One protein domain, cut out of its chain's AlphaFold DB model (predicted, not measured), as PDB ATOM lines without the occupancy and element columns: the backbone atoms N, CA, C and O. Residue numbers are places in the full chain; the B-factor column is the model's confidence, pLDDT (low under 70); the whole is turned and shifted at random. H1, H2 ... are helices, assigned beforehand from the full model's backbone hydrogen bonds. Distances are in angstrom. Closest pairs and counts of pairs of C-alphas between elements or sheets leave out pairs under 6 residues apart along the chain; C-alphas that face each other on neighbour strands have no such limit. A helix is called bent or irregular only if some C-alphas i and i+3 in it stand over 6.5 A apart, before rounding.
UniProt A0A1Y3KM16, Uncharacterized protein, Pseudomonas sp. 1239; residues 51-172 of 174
ATOM      1  N   PRO A  51     145.913 118.946 158.919       83.06
ATOM      2  CA  PRO A  51     145.514 120.206 158.313       83.06
ATOM      3  C   PRO A  51     145.955 120.234 156.848       83.06
ATOM      4  O   PRO A  51     147.108 119.922 156.535       83.06
ATOM      5  N   ALA A  52     145.051 120.619 155.947       78.44
ATOM      6  CA  ALA A  52     145.440 120.882 154.573       78.44
ATOM      7  C   ALA A  52     146.479 122.012 154.575       78.44
ATOM      8  O   ALA A  52     146.222 123.108 155.071       78.44
ATOM      9  N   ALA A  53     147.666 121.727 154.049       81.38
ATOM     10  CA  ALA A  53     148.705 122.720 153.845       81.38
ATOM     11  C   ALA A  53     148.779 123.060 152.356       81.38
ATOM     12  O   ALA A  53     148.752 122.160 151.512       81.38
ATOM     13  N   ASP A  54     148.928 124.339 152.021       82.62
ATOM     14  CA  ASP A  54     149.200 124.753 150.639       82.62
ATOM     15  C   ASP A  54     150.640 124.446 150.219       82.62
ATOM     16  O   ASP A  54     150.928 124.270 149.037       82.62
ATOM     17  N   THR A  55     151.549 124.339 151.188       88.88
ATOM     18  CA  THR A  55     152.958 124.016 150.959       88.88
ATOM     19  C   THR A  55     153.443 122.998 151.985       88.88
ATOM     20  O   THR A  55     153.285 123.188 153.196       88.88
ATOM     21  N   ALA A  56     154.061 121.918 151.505       92.12
ATOM     22  CA  ALA A  56     154.732 120.962 152.371       92.12
ATOM     23  C   ALA A  56     156.014 121.577 152.946       92.12
ATOM     24  O   ALA A  56     156.701 122.361 152.299       92.12
ATOM     25  N   ARG A  57     156.355 121.187 154.176       92.56
ATOM     26  CA  ARG A  57     157.563 121.667 154.873       92.56
ATOM     27  C   ARG A  57     158.793 120.813 154.559       92.56
ATOM     28  O   ARG A  57     159.909 121.211 154.854       92.56
ATOM     29  N   SER A  58     158.566 119.627 154.003       95.56
ATOM     30  CA  SER A  58     159.570 118.634 153.636       95.56
ATOM     31  C   SER A  58     158.933 117.589 152.719       95.56
ATOM     32  O   SER A  58     157.704 117.497 152.633       95.56
ATOM     33  N   LEU A  59     159.755 116.756 152.081       97.56
ATOM     34  CA  LEU A  59     159.272 115.623 151.291       97.56
ATOM     35  C   LEU A  59     158.514 114.598 152.159       97.56
ATOM     36  O   LEU A  59     157.481 114.088 151.739       97.56
ATOM     37  N   ILE A  60     158.936 114.395 153.414       96.94
ATOM     38  CA  ILE A  60     158.194 113.611 154.419       96.94
ATOM     39  C   ILE A  60     156.778 114.177 154.598       96.94
ATOM     40  O   ILE A  60     155.801 113.431 154.535       96.94
ATOM     41  N   HIS A  61     156.644 115.498 154.777       95.88
ATOM     42  CA  HIS A  61     155.332 116.133 154.925       95.88
ATOM     43  C   HIS A  61     154.474 115.953 153.663       95.88
ATOM     44  O   HIS A  61     153.298 115.610 153.773       95.88
ATOM     45  N   ALA A  62     155.063 116.111 152.476       97.31
ATOM     46  CA  ALA A  62     154.370 115.893 151.208       97.31
ATOM     47  C   ALA A  62     153.855 114.446 151.074       97.31
ATOM     48  O   ALA A  62     152.688 114.240 150.740       97.31
ATOM     49  N   CYS A  63     154.668 113.444 151.430       97.44
ATOM     50  CA  CYS A  63     154.252 112.041 151.477       97.44
ATOM     51  C   CYS A  63     153.071 111.825 152.434       97.44
ATOM     52  O   CYS A  63     152.080 111.205 152.054       97.44
ATOM     53  N   LEU A  64     153.117 112.386 153.645       95.00
ATOM     54  CA  LEU A  64     152.013 112.279 154.607       95.00
ATOM     55  C   LEU A  64     150.719 112.930 154.089       95.00
ATOM     56  O   LEU A  64     149.637 112.364 154.266       95.00
ATOM     57  N   LEU A  65     150.810 114.061 153.383       95.50
ATOM     58  CA  LEU A  65     149.655 114.746 152.790       95.50
ATOM     59  C   LEU A  65     148.993 113.947 151.655       95.50
ATOM     60  O   LEU A  65     147.794 114.097 151.426       95.50
ATOM     61  N   THR A  66     149.695 113.001 151.021       96.56
ATOM     62  CA  THR A  66     149.045 112.034 150.109       96.56
ATOM     63  C   THR A  66     148.106 111.054 150.819       96.56
ATOM     64  O   THR A  66     147.346 110.328 150.176       96.56
ATOM     65  N   ARG A  67     148.110 111.022 152.154       94.12
ATOM     66  CA  ARG A  67     147.166 110.232 152.955       94.12
ATOM     67  C   ARG A  67     145.999 111.070 153.485       94.12
ATOM     68  O   ARG A  67     145.190 110.554 154.252       94.12
ATOM     69  N   HIS A  68     145.869 112.325 153.058       93.75
ATOM     70  CA  HIS A  68     144.760 113.196 153.435       93.75
ATOM     71  C   HIS A  68     143.403 112.674 152.892       93.75
ATOM     72  O   HIS A  68     143.370 112.063 151.819       93.75
ATOM     73  N   PRO A  69     142.262 112.880 153.585       91.06
ATOM     74  CA  PRO A  69     140.944 112.452 153.098       91.06
ATOM     75  C   PRO A  69     140.512 113.140 151.792       91.06
ATOM     76  O   PRO A  69     139.953 112.498 150.898       91.06
ATOM     77  N   ASP A  70     140.816 114.430 151.654       93.12
ATOM     78  CA  ASP A  70     140.524 115.224 150.454       93.12
ATOM     79  C   ASP A  70     141.350 114.752 149.244       93.12
ATOM     80  O   ASP A  70     142.574 114.629 149.319       93.12
ATOM     81  N   GLY A  71     140.674 114.476 148.125       93.31
ATOM     82  CA  GLY A  71     141.298 114.085 146.860       93.31
ATOM     83  C   GLY A  71     142.153 115.184 146.229       93.31
ATOM     84  O   GLY A  71     143.202 114.870 145.675       93.31
ATOM     85  N   HIS A  72     141.780 116.456 146.383       94.44
ATOM     86  CA  HIS A  72     142.529 117.581 145.819       94.44
ATOM     87  C   HIS A  72     143.880 117.773 146.511       94.44
ATOM     88  O   HIS A  72     144.891 118.034 145.857       94.44
ATOM     89  N   VAL A  73     143.921 117.589 147.835       95.88
ATOM     90  CA  VAL A  73     145.179 117.599 148.598       95.88
ATOM     91  C   VAL A  73     146.072 116.445 148.140       95.88
ATOM     92  O   VAL A  73     147.253 116.652 147.866       95.88
ATOM     93  N   ARG A  74     145.509 115.240 147.982       96.44
ATOM     94  CA  ARG A  74     146.263 114.068 147.511       96.44
ATOM     95  C   ARG A  74     146.855 114.274 146.122       96.44
ATOM     96  O   ARG A  74     148.029 113.982 145.929       96.44
ATOM     97  N   GLU A  75     146.073 114.792 145.181       97.00
ATOM     98  CA  GLU A  75     146.540 115.075 143.823       97.00
ATOM     99  C   GLU A  75     147.668 116.112 143.821       97.00
ATOM    100  O   GLU A  75     148.725 115.866 143.241       97.00
ATOM    101  N   ARG A  76     147.488 117.228 144.541       96.62
ATOM    102  CA  ARG A  76     148.503 118.282 144.673       96.62
ATOM    103  C   ARG A  76     149.840 117.727 145.149       96.62
ATOM    104  O   ARG A  76     150.879 118.065 144.590       96.62
ATOM    105  N   TYR A  77     149.823 116.894 146.185       97.69
ATOM    106  CA  TYR A  77     151.063 116.363 146.744       97.69
ATOM    107  C   TYR A  77     151.618 115.182 145.957       97.69
ATOM    108  O   TYR A  77     152.834 115.049 145.882       97.69
ATOM    109  N   LEU A  78     150.781 114.409 145.260       98.12
ATOM    110  CA  LEU A  78     151.268 113.450 144.270       98.12
ATOM    111  C   LEU A  78     152.083 114.157 143.175       98.12
ATOM    112  O   LEU A  78     153.179 113.703 142.863       98.12
ATOM    113  N   GLN A  79     151.614 115.297 142.652       96.88
ATOM    114  CA  GLN A  79     152.366 116.074 141.652       96.88
ATOM    115  C   GLN A  79     153.755 116.493 142.156       96.88
ATOM    116  O   GLN A  79     154.699 116.544 141.370       96.88
ATOM    117  N   GLN A  80     153.887 116.771 143.456       96.06
ATOM    118  CA  GLN A  80     155.154 117.183 144.063       96.06
ATOM    119  C   GLN A  80     156.111 116.009 144.291       96.06
ATOM    120  O   GLN A  80     157.312 116.168 144.087       96.06
ATOM    121  N   ILE A  81     155.605 114.844 144.707       98.06
ATOM    122  CA  ILE A  81     156.465 113.723 145.114       98.06
ATOM    123  C   ILE A  81     156.745 112.717 143.996       98.06
ATOM    124  O   ILE A  81     157.701 111.960 144.096       98.06
ATOM    125  N   ILE A  82     155.944 112.669 142.926       97.56
ATOM    126  CA  ILE A  82     156.013 111.574 141.941       97.56
ATOM    127  C   ILE A  82     157.372 111.437 141.232       97.56
ATOM    128  O   ILE A  82     157.711 110.355 140.759       97.56
ATOM    129  N   ARG A  83     158.153 112.519 141.172       95.44
ATOM    130  CA  ARG A  83     159.497 112.557 140.566       95.44
ATOM    131  C   ARG A  83     160.628 112.577 141.595       95.44
ATOM    132  O   ARG A  83     161.776 112.794 141.219       95.44
ATOM    133  N   ALA A  84     160.305 112.429 142.875       97.25
ATOM    134  CA  ALA A  84     161.300 112.421 143.931       97.25
ATOM    135  C   ALA A  84     162.225 111.195 143.761       97.25
ATOM    136  O   ALA A  84     161.721 110.092 143.524       97.25
ATOM    137  N   PRO A  85     163.559 111.369 143.826       96.06
ATOM    138  CA  PRO A  85     164.511 110.274 143.635       96.06
ATOM    139  C   PRO A  85     164.538 109.278 144.804       96.06
ATOM    140  O   PRO A  85     165.109 108.195 144.689       96.06
ATOM    141  N   GLU A  86     163.964 109.632 145.947       97.81
ATOM    142  CA  GLU A  86     164.019 108.832 147.155       97.81
ATOM    143  C   GLU A  86     163.095 107.609 147.077       97.81
ATOM    144  O   GLU A  86     161.871 107.727 147.030       97.81
ATOM    145  N   ALA A  87     163.668 106.404 147.157       97.31
ATOM    146  CA  ALA A  87     162.911 105.152 147.062       97.31
ATOM    147  C   ALA A  87     161.785 105.029 148.110       97.31
ATOM    148  O   ALA A  87     160.747 104.425 147.844       97.31
ATOM    149  N   TRP A  88     161.927 105.665 149.278       97.88
ATOM    150  CA  TRP A  88     160.896 105.677 150.321       97.88
ATOM    151  C   TRP A  88     159.645 106.491 149.970       97.88
ATOM    152  O   TRP A  88     158.651 106.424 150.690       97.88
ATOM    153  N   VAL A  89     159.648 107.211 148.848       98.50
ATOM    154  CA  VAL A  89     158.464 107.868 148.278       98.50
ATOM    155  C   VAL A  89     157.590 106.882 147.493       98.50
ATOM    156  O   VAL A  89     156.368 107.046 147.445       98.50
ATOM    157  N   ILE A  90     158.185 105.828 146.924       98.56
ATOM    158  CA  ILE A  90     157.506 104.842 146.068       98.56
ATOM    159  C   ILE A  90     156.246 104.261 146.725       98.56
ATOM    160  O   ILE A  90     155.201 104.260 146.067       98.56
ATOM    161  N   PRO A  91     156.266 103.824 148.003       98.25
ATOM    162  CA  PRO A  91     155.068 103.296 148.643       98.25
ATOM    163  C   PRO A  91     153.907 104.303 148.664       98.25
ATOM    164  O   PRO A  91     152.755 103.922 148.454       98.25
ATOM    165  N   PHE A  92     154.190 105.593 148.880       98.25
ATOM    166  CA  PHE A  92     153.169 106.645 148.944       98.25
ATOM    167  C   PHE A  92     152.540 106.911 147.575       98.25
ATOM    168  O   PHE A  92     151.318 107.029 147.476       98.25
ATOM    169  N   VAL A  93     153.354 106.937 146.514       98.50
ATOM    170  CA  VAL A  93     152.872 107.064 145.129       98.50
ATOM    171  C   VAL A  93     152.057 105.836 144.730       98.50
ATOM    172  O   VAL A  93     150.926 105.959 144.258       98.50
ATOM    173  N   PHE A  94     152.602 104.638 144.951       98.38
ATOM    174  CA  PHE A  94     151.965 103.396 144.534       98.38
ATOM    175  C   PHE A  94     150.633 103.160 145.250       98.38
ATOM    176  O   PHE A  94     149.657 102.771 144.605       98.38
ATOM    177  N   GLN A  95     150.540 103.481 146.545       97.62
ATOM    178  CA  GLN A  95     149.301 103.347 147.309       97.62
ATOM    179  C   GLN A  95     148.125 104.106 146.671       97.62
ATOM    180  O   GLN A  95     147.001 103.603 146.693       97.62
ATOM    181  N   LEU A  96     148.363 105.283 146.077       97.75
ATOM    182  CA  LEU A  96     147.317 106.073 145.414       97.75
ATOM    183  C   LEU A  96     146.753 105.391 144.161       97.75
ATOM    184  O   LEU A  96     145.599 105.620 143.807       97.75
ATOM    185  N   THR A  97     147.524 104.508 143.521       98.00
ATOM    186  CA  THR A  97     147.086 103.770 142.323       98.00
ATOM    187  C   THR A  97     146.061 102.675 142.630       98.00
ATOM    188  O   THR A  97     145.403 102.159 141.729       98.00
ATOM    189  N   GLY A  98     145.890 102.331 143.906       96.44
ATOM    190  CA  GLY A  98     144.848 101.424 144.374       96.44
ATOM    191  C   GLY A  98     143.614 102.133 144.919       96.44
ATOM    192  O   GLY A  98     142.816 101.465 145.563       96.44
ATOM    193  N   GLU A  99     143.472 103.449 144.744       93.75
ATOM    194  CA  GLU A  99     142.351 104.239 145.273       93.75
ATOM    195  C   GLU A  99     141.319 104.581 144.185       93.75
ATOM    196  O   GLU A  99     141.556 104.419 142.992       93.75
ATOM    197  N   TYR A 100     140.134 105.044 144.590       90.00
ATOM    198  CA  TYR A 100     138.996 105.247 143.682       90.00
ATOM    199  C   TYR A 100     139.077 106.513 142.807       90.00
ATOM    200  O   TYR A 100     138.174 106.755 142.007       90.00
ATOM    201  N   VAL A 101     140.120 107.333 142.957       93.81
ATOM    202  CA  VAL A 101     140.265 108.630 142.275       93.81
ATOM    203  C   VAL A 101     141.031 108.426 140.965       93.81
ATOM    204  O   VAL A 101     142.222 108.110 140.979       93.81
ATOM    205  N   ILE A 102     140.349 108.586 139.831       95.88
ATOM    206  CA  ILE A 102     140.912 108.303 138.501       95.88
ATOM    207  C   ILE A 102     142.008 109.302 138.108       95.88
ATOM    208  O   ILE A 102     142.958 108.939 137.419       95.88
ATOM    209  N   GLU A 103     141.926 110.535 138.596       96.81
ATOM    210  CA  GLU A 103     142.888 111.610 138.355       96.81
ATOM    211  C   GLU A 103     144.282 111.241 138.883       96.81
ATOM    212  O   GLU A 103     145.286 111.506 138.227       96.81
ATOM    213  N   LEU A 104     144.356 110.526 140.013       97.56
ATOM    214  CA  LEU A 104     145.624 110.044 140.570       97.56
ATOM    215  C   LEU A 104     146.262 108.977 139.672       97.56
ATOM    216  O   LEU A 104     147.471 108.992 139.453       97.56
ATOM    217  N   LEU A 105     145.449 108.081 139.100       97.88
ATOM    218  CA  LEU A 105     145.915 107.096 138.121       97.88
ATOM    219  C   LEU A 105     146.438 107.774 136.851       97.88
ATOM    220  O   LEU A 105     147.498 107.396 136.356       97.88
ATOM    221  N   ALA A 106     145.708 108.766 136.337       97.31
ATOM    222  CA  ALA A 106     146.102 109.523 135.152       97.31
ATOM    223  C   ALA A 106     147.401 110.304 135.377       97.31
ATOM    224  O   ALA A 106     148.277 110.299 134.514       97.31
ATOM    225  N   LEU A 107     147.566 110.910 136.555       98.19
ATOM    226  CA  LEU A 107     148.795 111.604 136.924       98.19
ATOM    227  C   LEU A 107     149.991 110.645 137.019       98.19
ATOM    228  O   LEU A 107     151.074 110.971 136.526       98.19
ATOM    229  N   CYS A 108     149.794 109.453 137.594       98.00
ATOM    230  CA  CYS A 108     150.819 108.411 137.609       98.00
ATOM    231  C   CYS A 108     151.187 107.938 136.199       98.00
ATOM    232  O   CYS A 108     152.368 107.840 135.876       98.00
ATOM    233  N   GLU A 109     150.197 107.694 135.336       97.38
ATOM    234  CA  GLU A 109     150.435 107.292 133.946       97.38
ATOM    235  C   GLU A 109     151.188 108.373 133.155       97.38
ATOM    236  O   GLU A 109     152.140 108.060 132.443       97.38
ATOM    237  N   ALA A 110     150.829 109.648 133.324       97.56
ATOM    238  CA  ALA A 110     151.477 110.764 132.637       97.56
ATOM    239  C   ALA A 110     152.962 110.939 133.012       97.56
ATOM    240  O   ALA A 110     153.736 111.473 132.221       97.56
ATOM    241  N   ASN A 111     153.372 110.478 134.199       97.75
ATOM    242  CA  ASN A 111     154.758 110.548 134.679       97.75
ATOM    243  C   ASN A 111     155.487 109.198 134.616       97.75
ATOM    244  O   ASN A 111     156.610 109.089 135.094       97.75
ATOM    245  N   LEU A 112     154.892 108.169 134.011       95.81
ATOM    246  CA  LEU A 112     155.447 106.815 133.998       95.81
ATOM    247  C   LEU A 112     156.886 106.757 133.454       95.81
ATOM    248  O   LEU A 112     157.723 106.044 133.996       95.81
ATOM    249  N   SER A 113     157.179 107.537 132.409       94.81
ATOM    250  CA  SER A 113     158.510 107.610 131.786       94.81
ATOM    251  C   SER A 113     159.577 108.275 132.662       94.81
ATOM    252  O   SER A 113     160.762 108.119 132.386       94.81
ATOM    253  N   THR A 114     159.174 109.011 133.702       94.69
ATOM    254  CA  THR A 114     160.093 109.670 134.640       94.69
ATOM    255  C   THR A 114     160.342 108.844 135.898       94.69
ATOM    256  O   THR A 114     161.150 109.250 136.726       94.69
ATOM    257  N   LEU A 115     159.625 107.732 136.084       96.06
ATOM    258  CA  LEU A 115     159.813 106.865 137.243       96.06
ATOM    259  C   LEU A 115     161.094 106.044 137.087       96.06
ATOM    260  O   LEU A 115     161.390 105.532 136.006       96.06
ATOM    261  N   ASP A 116     161.820 105.854 138.187       95.94
ATOM    262  CA  ASP A 116     162.920 104.894 138.234       95.94
ATOM    263  C   ASP A 116     162.351 103.466 138.208       95.94
ATOM    264  O   ASP A 116     161.968 102.895 139.233       95.94
ATOM    265  N   ALA A 117     162.296 102.884 137.009       96.25
ATOM    266  CA  ALA A 117     161.806 101.528 136.786       96.25
ATOM    267  C   ALA A 117     162.545 100.481 137.635       96.25
ATOM    268  O   ALA A 117     161.936  99.504 138.067       96.25
ATOM    269  N   SER A 118     163.837 100.682 137.910       96.00
ATOM    270  CA  SER A 118     164.633  99.753 138.711       96.00
ATOM    271  C   SER A 118     164.229  99.815 140.184       96.00
ATOM    272  O   SER A 118     163.997  98.776 140.805       96.00
ATOM    273  N   ALA A 119     164.084 101.023 140.738       97.00
ATOM    274  CA  ALA A 119     163.650 101.211 142.122       97.00
ATOM    275  C   ALA A 119     162.211 100.723 142.352       97.00
ATOM    276  O   ALA A 119     161.954  99.983 143.302       97.00
ATOM    277  N   TYR A 120     161.284 101.051 141.446       98.06
ATOM    278  CA  TYR A 120     159.913 100.536 141.507       98.06
ATOM    279  C   TYR A 120     159.872  99.010 141.351       98.06
ATOM    280  O   TYR A 120     159.160  98.338 142.094       98.06
ATOM    281  N   GLY A 121     160.661  98.449 140.429       97.94
ATOM    282  CA  GLY A 121     160.765  97.005 140.223       97.94
ATOM    283  C   GLY A 121     161.246  96.261 141.472       97.94
ATOM    284  O   GLY A 121     160.638  95.258 141.845       97.94
ATOM    285  N   ARG A 122     162.282  96.771 142.158       97.44
ATOM    286  CA  ARG A 122     162.734  96.232 143.457       97.44
ATOM    287  C   ARG A 122     161.629  96.293 144.504       97.44
ATOM    288  O   ARG A 122     161.290  95.262 145.074       97.44
ATOM    289  N   PHE A 123     160.999  97.455 144.675       98.31
ATOM    290  CA  PHE A 123     159.900  97.612 145.628       98.31
ATOM    291  C   PHE A 123     158.746  96.633 145.353       98.31
ATOM    292  O   PHE A 123     158.206  96.030 146.277       98.31
ATOM    293  N   PHE A 124     158.363  96.415 144.095       98.31
ATOM    294  CA  PHE A 124     157.309  95.455 143.760       98.31
ATOM    295  C   PHE A 124     157.717  94.002 144.016       98.31
ATOM    296  O   PHE A 124     156.887  93.220 144.485       98.31
ATOM    297  N   ASN A 125     158.979  93.650 143.759       96.94
ATOM    298  CA  ASN A 125     159.519  92.319 144.045       96.94
ATOM    299  C   ASN A 125     159.602  92.035 145.551       96.94
ATOM    300  O   ASN A 125     159.338  90.906 145.960       96.94
ATOM    301  N   ASP A 126     159.869  93.055 146.369       97.38
ATOM    302  CA  ASP A 126     159.809  92.964 147.834       97.38
ATOM    303  C   ASP A 126     158.360  92.823 148.348       97.38
ATOM    304  O   ASP A 126     158.129  92.336 149.454       97.38
ATOM    305  N   ASN A 127     157.360  93.225 147.552       98.38
ATOM    306  CA  ASN A 127     155.965  93.365 147.985       98.38
ATOM    307  C   ASN A 127     154.921  92.732 147.036       98.38
ATOM    308  O   ASN A 127     153.913  93.376 146.712       98.38
ATOM    309  N   PRO A 128     155.059  91.460 146.618       97.62
ATOM    310  CA  PRO A 128     154.187  90.863 145.601       97.62
ATOM    311  C   PRO A 128     152.712  90.781 146.033       97.62
ATOM    312  O   PRO A 128     151.799  90.979 145.222       97.62
ATOM    313  N   ALA A 129     152.455  90.534 147.323       98.00
ATOM    314  CA  ALA A 129     151.101  90.487 147.877       98.00
ATOM    315  C   ALA A 129     150.439  91.873 147.874       98.00
ATOM    316  O   ALA A 129     149.284  92.016 147.465       98.00
ATOM    317  N   TYR A 130     151.182  92.907 148.271       97.94
ATOM    318  CA  TYR A 130     150.700  94.285 148.271       97.94
ATOM    319  C   TYR A 130     150.475  94.811 146.848       97.94
ATOM    320  O   TYR A 130     149.447  95.444 146.588       97.94
ATOM    321  N   PHE A 131     151.359  94.479 145.901       98.50
ATOM    322  CA  PHE A 131     151.162  94.780 144.483       98.50
ATOM    323  C   PHE A 131     149.855  94.176 143.954       98.50
ATOM    324  O   PHE A 131     149.014  94.878 143.382       98.50
ATOM    325  N   SER A 132     149.647  92.882 144.212       98.31
ATOM    326  CA  SER A 132     148.454  92.145 143.781       98.31
ATOM    327  C   SER A 132     147.173  92.709 144.398       98.31
ATOM    328  O   SER A 132     146.180  92.906 143.694       98.31
ATOM    329  N   LEU A 133     147.199  93.033 145.693       98.19
ATOM    330  CA  LEU A 133     146.065  93.631 146.396       98.19
ATOM    331  C   LEU A 133     145.726  95.025 145.854       98.19
ATOM    332  O   LEU A 133     144.554  95.339 145.639       98.19
ATOM    333  N   THR A 134     146.735  95.860 145.609       98.31
ATOM    334  CA  THR A 134     146.550  97.216 145.072       98.31
ATOM    335  C   THR A 134     145.972  97.158 143.657       98.31
ATOM    336  O   THR A 134     145.019  97.879 143.350       98.31
ATOM    337  N   ARG A 135     146.438  96.214 142.828       98.50
ATOM    338  CA  ARG A 135     145.854  95.937 141.508       98.50
ATOM    339  C   ARG A 135     144.395  95.491 141.603       98.50
ATOM    340  O   ARG A 135     143.562  95.975 140.841       98.50
ATOM    341  N   ALA A 136     144.076  94.582 142.525       98.50
ATOM    342  CA  ALA A 136     142.708  94.113 142.728       98.50
ATOM    343  C   ALA A 136     141.778  95.263 143.145       98.50
ATOM    344  O   ALA A 136     140.704  95.415 142.569       98.50
ATOM    345  N   ARG A 137     142.220  96.132 144.065       97.94
ATOM    346  CA  ARG A 137     141.480  97.344 144.456       97.94
ATOM    347  C   ARG A 137     141.242  98.284 143.279       97.94
ATOM    348  O   ARG A 137     140.117  98.743 143.108       97.94
ATOM    349  N   MET A 138     142.255  98.520 142.444       98.25
ATOM    350  CA  MET A 138     142.114  99.325 141.226       98.25
ATOM    351  C   MET A 138     141.008  98.777 140.309       98.25
ATOM    352  O   MET A 138     140.172  99.547 139.835       98.25
ATOM    353  N   VAL A 139     140.947  97.454 140.110       98.44
ATOM    354  CA  VAL A 139     139.888  96.812 139.307       98.44
ATOM    355  C   VAL A 139     138.519  96.944 139.977       98.44
ATOM    356  O   VAL A 139     137.554  97.300 139.302       98.44
ATOM    357  N   SER A 140     138.425  96.713 141.288       98.31
ATOM    358  CA  SER A 140     137.168  96.862 142.033       98.31
ATOM    359  C   SER A 140     136.636  98.293 141.979       98.31
ATOM    360  O   SER A 140     135.448  98.505 141.759       98.31
ATOM    361  N   TYR A 141     137.498  99.301 142.119       97.94
ATOM    362  CA  TYR A 141     137.070 100.696 142.021       97.94
ATOM    363  C   TYR A 141     136.703 101.108 140.601       97.94
ATOM    364  O   TYR A 141     135.765 101.884 140.420       97.94
ATOM    365  N   TRP A 142     137.384 100.564 139.593       98.19
ATOM    366  CA  TRP A 142     136.932 100.711 138.216       98.19
ATOM    367  C   TRP A 142     135.512 100.159 138.030       98.19
ATOM    368  O   TRP A 142     134.663 100.868 137.493       98.19
ATOM    369  N   ASP A 143     135.248  98.937 138.504       97.94
ATOM    370  CA  ASP A 143     133.939  98.272 138.426       97.94
ATOM    371  C   ASP A 143     132.836  99.141 139.048       97.94
ATOM    372  O   ASP A 143     131.852  99.453 138.375       97.94
ATOM    373  N   CYS A 144     133.058  99.608 140.283       97.75
ATOM    374  CA  CYS A 144     132.062 100.354 141.048       97.75
ATOM    375  C   CYS A 144     131.820 101.783 140.542       97.75
ATOM    376  O   CYS A 144     130.678 102.240 140.550       97.75
ATOM    377  N   TYR A 145     132.871 102.512 140.149       96.69
ATOM    378  CA  TYR A 145     132.783 103.967 139.959       96.69
ATOM    379  C   TYR A 145     133.019 104.435 138.523       96.69
ATOM    380  O   TYR A 145     132.499 105.479 138.132       96.69
ATOM    381  N   HIS A 146     133.781 103.682 137.727       96.50
ATOM    382  CA  HIS A 146     134.308 104.183 136.450       96.50
ATOM    383  C   HIS A 146     133.862 103.383 135.232       96.50
ATOM    384  O   HIS A 146     133.961 103.893 134.118       96.50
ATOM    385  N   ARG A 147     133.324 102.170 135.402       97.31
ATOM    386  CA  ARG A 147     132.891 101.294 134.302       97.31
ATOM    387  C   ARG A 147     131.904 101.967 133.354       97.31
ATOM    388  O   ARG A 147     132.006 101.770 132.151       97.31
ATOM    389  N   SER A 148     130.959 102.755 133.862       97.00
ATOM    390  CA  SER A 148     129.954 103.413 133.013       97.00
ATOM    391  C   SER A 148     130.579 104.385 132.006       97.00
ATOM    392  O   SER A 148     130.128 104.459 130.868       97.00
ATOM    393  N   ARG A 149     131.643 105.095 132.404       96.19
ATOM    394  CA  ARG A 149     132.384 106.047 131.555       96.19
ATOM    395  C   ARG A 149     133.556 105.397 130.813       96.19
ATOM    396  O   ARG A 149     133.944 105.859 129.746       96.19
ATOM    397  N   HIS A 150     134.103 104.315 131.361       95.38
ATOM    398  CA  HIS A 150     135.234 103.560 130.828       95.38
ATOM    399  C   HIS A 150     134.880 102.064 130.753       95.38
ATOM    400  O   HIS A 150     135.388 101.274 131.549       95.38
ATOM    401  N   PRO A 151     134.020 101.637 129.809       96.25
ATOM    402  CA  PRO A 151     133.424 100.293 129.811       96.25
ATOM    403  C   PRO A 151     134.424  99.155 129.595       96.25
ATOM    404  O   PRO A 151     134.167  98.013 129.973       96.25
ATOM    405  N   HIS A 152     135.587  99.446 129.017       97.06
ATOM    406  CA  HIS A 152     136.583  98.436 128.687       97.06
ATOM    407  C   HIS A 152     137.767  98.486 129.655       97.06
ATOM    408  O   HIS A 152     138.676  99.304 129.485       97.06
ATOM    409  N   LEU A 153     137.808  97.544 130.606       96.19
ATOM    410  CA  LEU A 153     138.889  97.413 131.596       96.19
ATOM    411  C   LEU A 153     140.282  97.411 130.952       96.19
ATOM    412  O   LEU A 153     141.176  98.098 131.424       96.19
ATOM    413  N   ARG A 154     140.461  96.707 129.825       95.25
ATOM    414  CA  ARG A 154     141.752  96.640 129.108       95.25
ATOM    415  C   ARG A 154     142.285  98.008 128.676       95.25
ATOM    416  O   ARG A 154     143.494  98.184 128.585       95.25
ATOM    417  N   SER A 155     141.387  98.952 128.403       94.38
ATOM    418  CA  SER A 155     141.723 100.325 128.018       94.38
ATOM    419  C   SER A 155     141.650 101.310 129.185       94.38
ATOM    420  O   SER A 155     141.910 102.489 128.986       94.38
ATOM    421  N   TYR A 156     141.296 100.864 130.390       97.62
ATOM    422  CA  TYR A 156     141.246 101.727 131.562       97.62
ATOM    423  C   TYR A 156     142.662 102.144 131.980       97.62
ATOM    424  O   TYR A 156     143.581 101.321 131.968       97.62
ATOM    425  N   VAL A 157     142.823 103.408 132.382       97.62
ATOM    426  CA  VAL A 157     144.114 103.996 132.782       97.62
ATOM    427  C   VAL A 157     144.842 103.150 133.826       97.62
ATOM    428  O   VAL A 157     146.008 102.814 133.643       97.62
ATOM    429  N   GLY A 158     144.130 102.676 134.852       97.50
ATOM    430  CA  GLY A 158     144.725 101.816 135.874       97.50
ATOM    431  C   GLY A 158     145.251 100.494 135.311       97.50
ATOM    432  O   GLY A 158     146.304 100.023 135.723       97.50
ATOM    433  N   THR A 159     144.596  99.912 134.305       97.75
ATOM    434  CA  THR A 159     145.078  98.659 133.698       97.75
ATOM    435  C   THR A 159     146.342  98.876 132.871       97.75
ATOM    436  O   THR A 159     147.255  98.051 132.929       97.75
ATOM    437  N   ARG A 160     146.432  99.987 132.130       97.44
ATOM    438  CA  ARG A 160     147.647 100.344 131.383       97.44
ATOM    439  C   ARG A 160     148.818 100.637 132.321       97.44
ATOM    440  O   ARG A 160     149.907 100.117 132.087       97.44
ATOM    441  N   LEU A 161     148.562 101.373 133.402       97.81
ATOM    442  CA  LEU A 161     149.545 101.687 134.437       97.81
ATOM    443  C   LEU A 161     150.109 100.417 135.101       97.81
ATOM    444  O   LEU A 161     151.319 100.217 135.130       97.81
ATOM    445  N   PHE A 162     149.245  99.503 135.559       98.00
ATOM    446  CA  PHE A 162     149.687  98.256 136.201       98.00
ATOM    447  C   PHE A 162     150.397  97.287 135.250       98.00
ATOM    448  O   PHE A 162     151.224  96.490 135.693       98.00
ATOM    449  N   ARG A 163     150.096  97.339 133.947       97.25
ATOM    450  CA  ARG A 163     150.873  96.607 132.940       97.25
ATOM    451  C   ARG A 163     152.306  97.138 132.887       97.25
ATOM    452  O   ARG A 163     153.220  96.341 133.024       97.25
ATOM    453  N   ALA A 164     152.489  98.455 132.801       96.88
ATOM    454  CA  ALA A 164     153.827  99.045 132.809       96.88
ATOM    455  C   ALA A 164     154.602  98.747 134.102       96.88
ATOM    456  O   ALA A 164     155.778  98.405 134.056       96.88
ATOM    457  N   PHE A 165     153.935  98.782 135.259       97.50
ATOM    458  CA  PHE A 165     154.555  98.363 136.519       97.50
ATOM    459  C   PHE A 165     154.993  96.893 136.531       97.50
ATOM    460  O   PHE A 165     155.968  96.553 137.194       97.50
ATOM    461  N   SER A 166     154.307  96.022 135.789       97.12
ATOM    462  CA  SER A 166     154.712  94.617 135.645       97.12
ATOM    463  C   SER A 166     155.956  94.470 134.753       97.12
ATOM    464  O   SER A 166     156.744  93.547 134.928       97.12
ATOM    465  N   ASP A 167     156.182  95.401 133.824       96.25
ATOM    466  CA  ASP A 167     157.395  95.415 132.998       96.25
ATOM    467  C   ASP A 167     158.627  95.858 133.823       96.25
ATOM    468  O   ASP A 167     159.751  95.403 133.580       96.25
ATOM    469  N   PHE A 168     158.422  96.673 134.869       95.38
ATOM    470  CA  PHE A 168     159.483  97.090 135.797       95.38
ATOM    471  C   PHE A 168     160.067  95.916 136.595       95.38
ATOM    472  O   PHE A 168     161.274  95.876 136.818       95.38
ATOM    473  N   THR A 169     159.257  94.921 136.971       88.44
ATOM    474  CA  THR A 169     159.747  93.742 137.710       88.44
ATOM    475  C   THR A 169     160.573  92.794 136.842       88.44
ATOM    476  O   THR A 169     161.459  92.108 137.349       88.44
ATOM    477  N   THR A 170     160.324  92.787 135.528       75.75
ATOM    478  CA  THR A 170     161.019  91.932 134.546       75.75
ATOM    479  C   THR A 170     162.396  92.491 134.163       75.75
ATOM    480  O   THR A 170     163.283  91.753 133.739       75.75
ATOM    481  N   THR A 171     162.604  93.797 134.340       58.53
ATOM    482  CA  THR A 171     163.846  94.486 133.949       58.53
ATOM    483  C   THR A 171     164.994  94.262 134.952       58.53
ATOM    484  O   THR A 171     166.156  94.459 134.608       58.53
ATOM    485  N   THR A 172     164.708  93.771 136.164       51.41
ATOM    486  CA  THR A 172     165.688  93.588 137.259       51.41
ATOM    487  C   THR A 172     166.588  92.344 137.111       51.41
ATOM    488  O   THR A 172     167.372  92.038 138.001       51.41
TER     489      THR A 172
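This is residues 51 to 172 of the 174 residues of an uncharacterized protein of Pseudomonas sp. 1239 (UniProt A0A1Y3KM16). The long helical hairpin of H6 and H7 makes one side of a compact stack of helices, H3 and H4 lie in the middle, and the hairpin of H1 and H2 makes the other side. Most of these helices run back and forth in roughly one direction, while H5 crosses one end, packing on H3 and H7. The printed part has 122 residues with seven named helices, H1 to H7 in order along the chain, and no named strand; the class is all helix. The whole is compact, with a radius of gyration of the C-alphas of 14.0 A, and rounded, with spans of 40 by 36 by 24 A.

H6, the longest helix, holds residues 128 to 146 and is 25.6 A long, from C-alpha 128 at (154.187, 90.863, 145.601) to C-alpha 146 at (134.308, 104.183, 136.450). H7, residues 157 to 170, is 20.8 A long and ends with C-alpha 170 at (161.019, 91.932, 134.546). H5 holds residues 117 to 126, 14.1 A, and H4 residues 102 to 110, 12.3 A. H3, residues 87 to 96, is 15.7 A long and only just irregular, with C-alphas 88 and 91 6.52 A apart. H2 holds residues 71 to 81, 15.3 A, and H1 residues 59 to 65, 9.8 A, beginning with C-alpha 59 at (159.272, 115.623, 151.291).

H6 and H7 form a helical hairpin and touch at a shallow tilt of 14 degrees, opposite ways; their closest C-alphas, those of Met 138 and Gly 158, are 6.5 A apart. H7 touches H5 with residues 165 to 170 alone, about perpendicular at 84 degrees, and the closest C-alphas, of Gly 121 and Thr 169, are 4.2 A apart. With residues 157 to 161 alone H7 touches H4 at a steep tilt of 44 degrees, the same way; the closest C-alphas are those of Glu 109 and Leu 161, 5.7 A. H4 touches H2 at a shallow tilt of 16 degrees, closest at the C-alphas of Glu 75 and Leu 104, 6.1 A. H3 touches H5 about perpendicular at 76 degrees, with the C-alphas of Ala 87 and Ala 119 closest at 6.4 A. H1 and H2 form a helical hairpin at a shallow tilt of 15 degrees, opposite ways, with the C-alphas of Ala 62 and Tyr 77 closest at 5.6 A. H1 and H6 are apart. Every O i to N i+4 pair is within hydrogen-bond range in H1, H2, H4, H5 and H6; in H3 it is 3 of 6 and in H7 8 of 10.

The two C-alphas farthest apart, those of Arg 57 and Pro 151, are 40.8 A apart. The printed part has no cut, and no link is long. The mean pLDDT of the printed part is 95.3, and residues 171 to 172 are under 70.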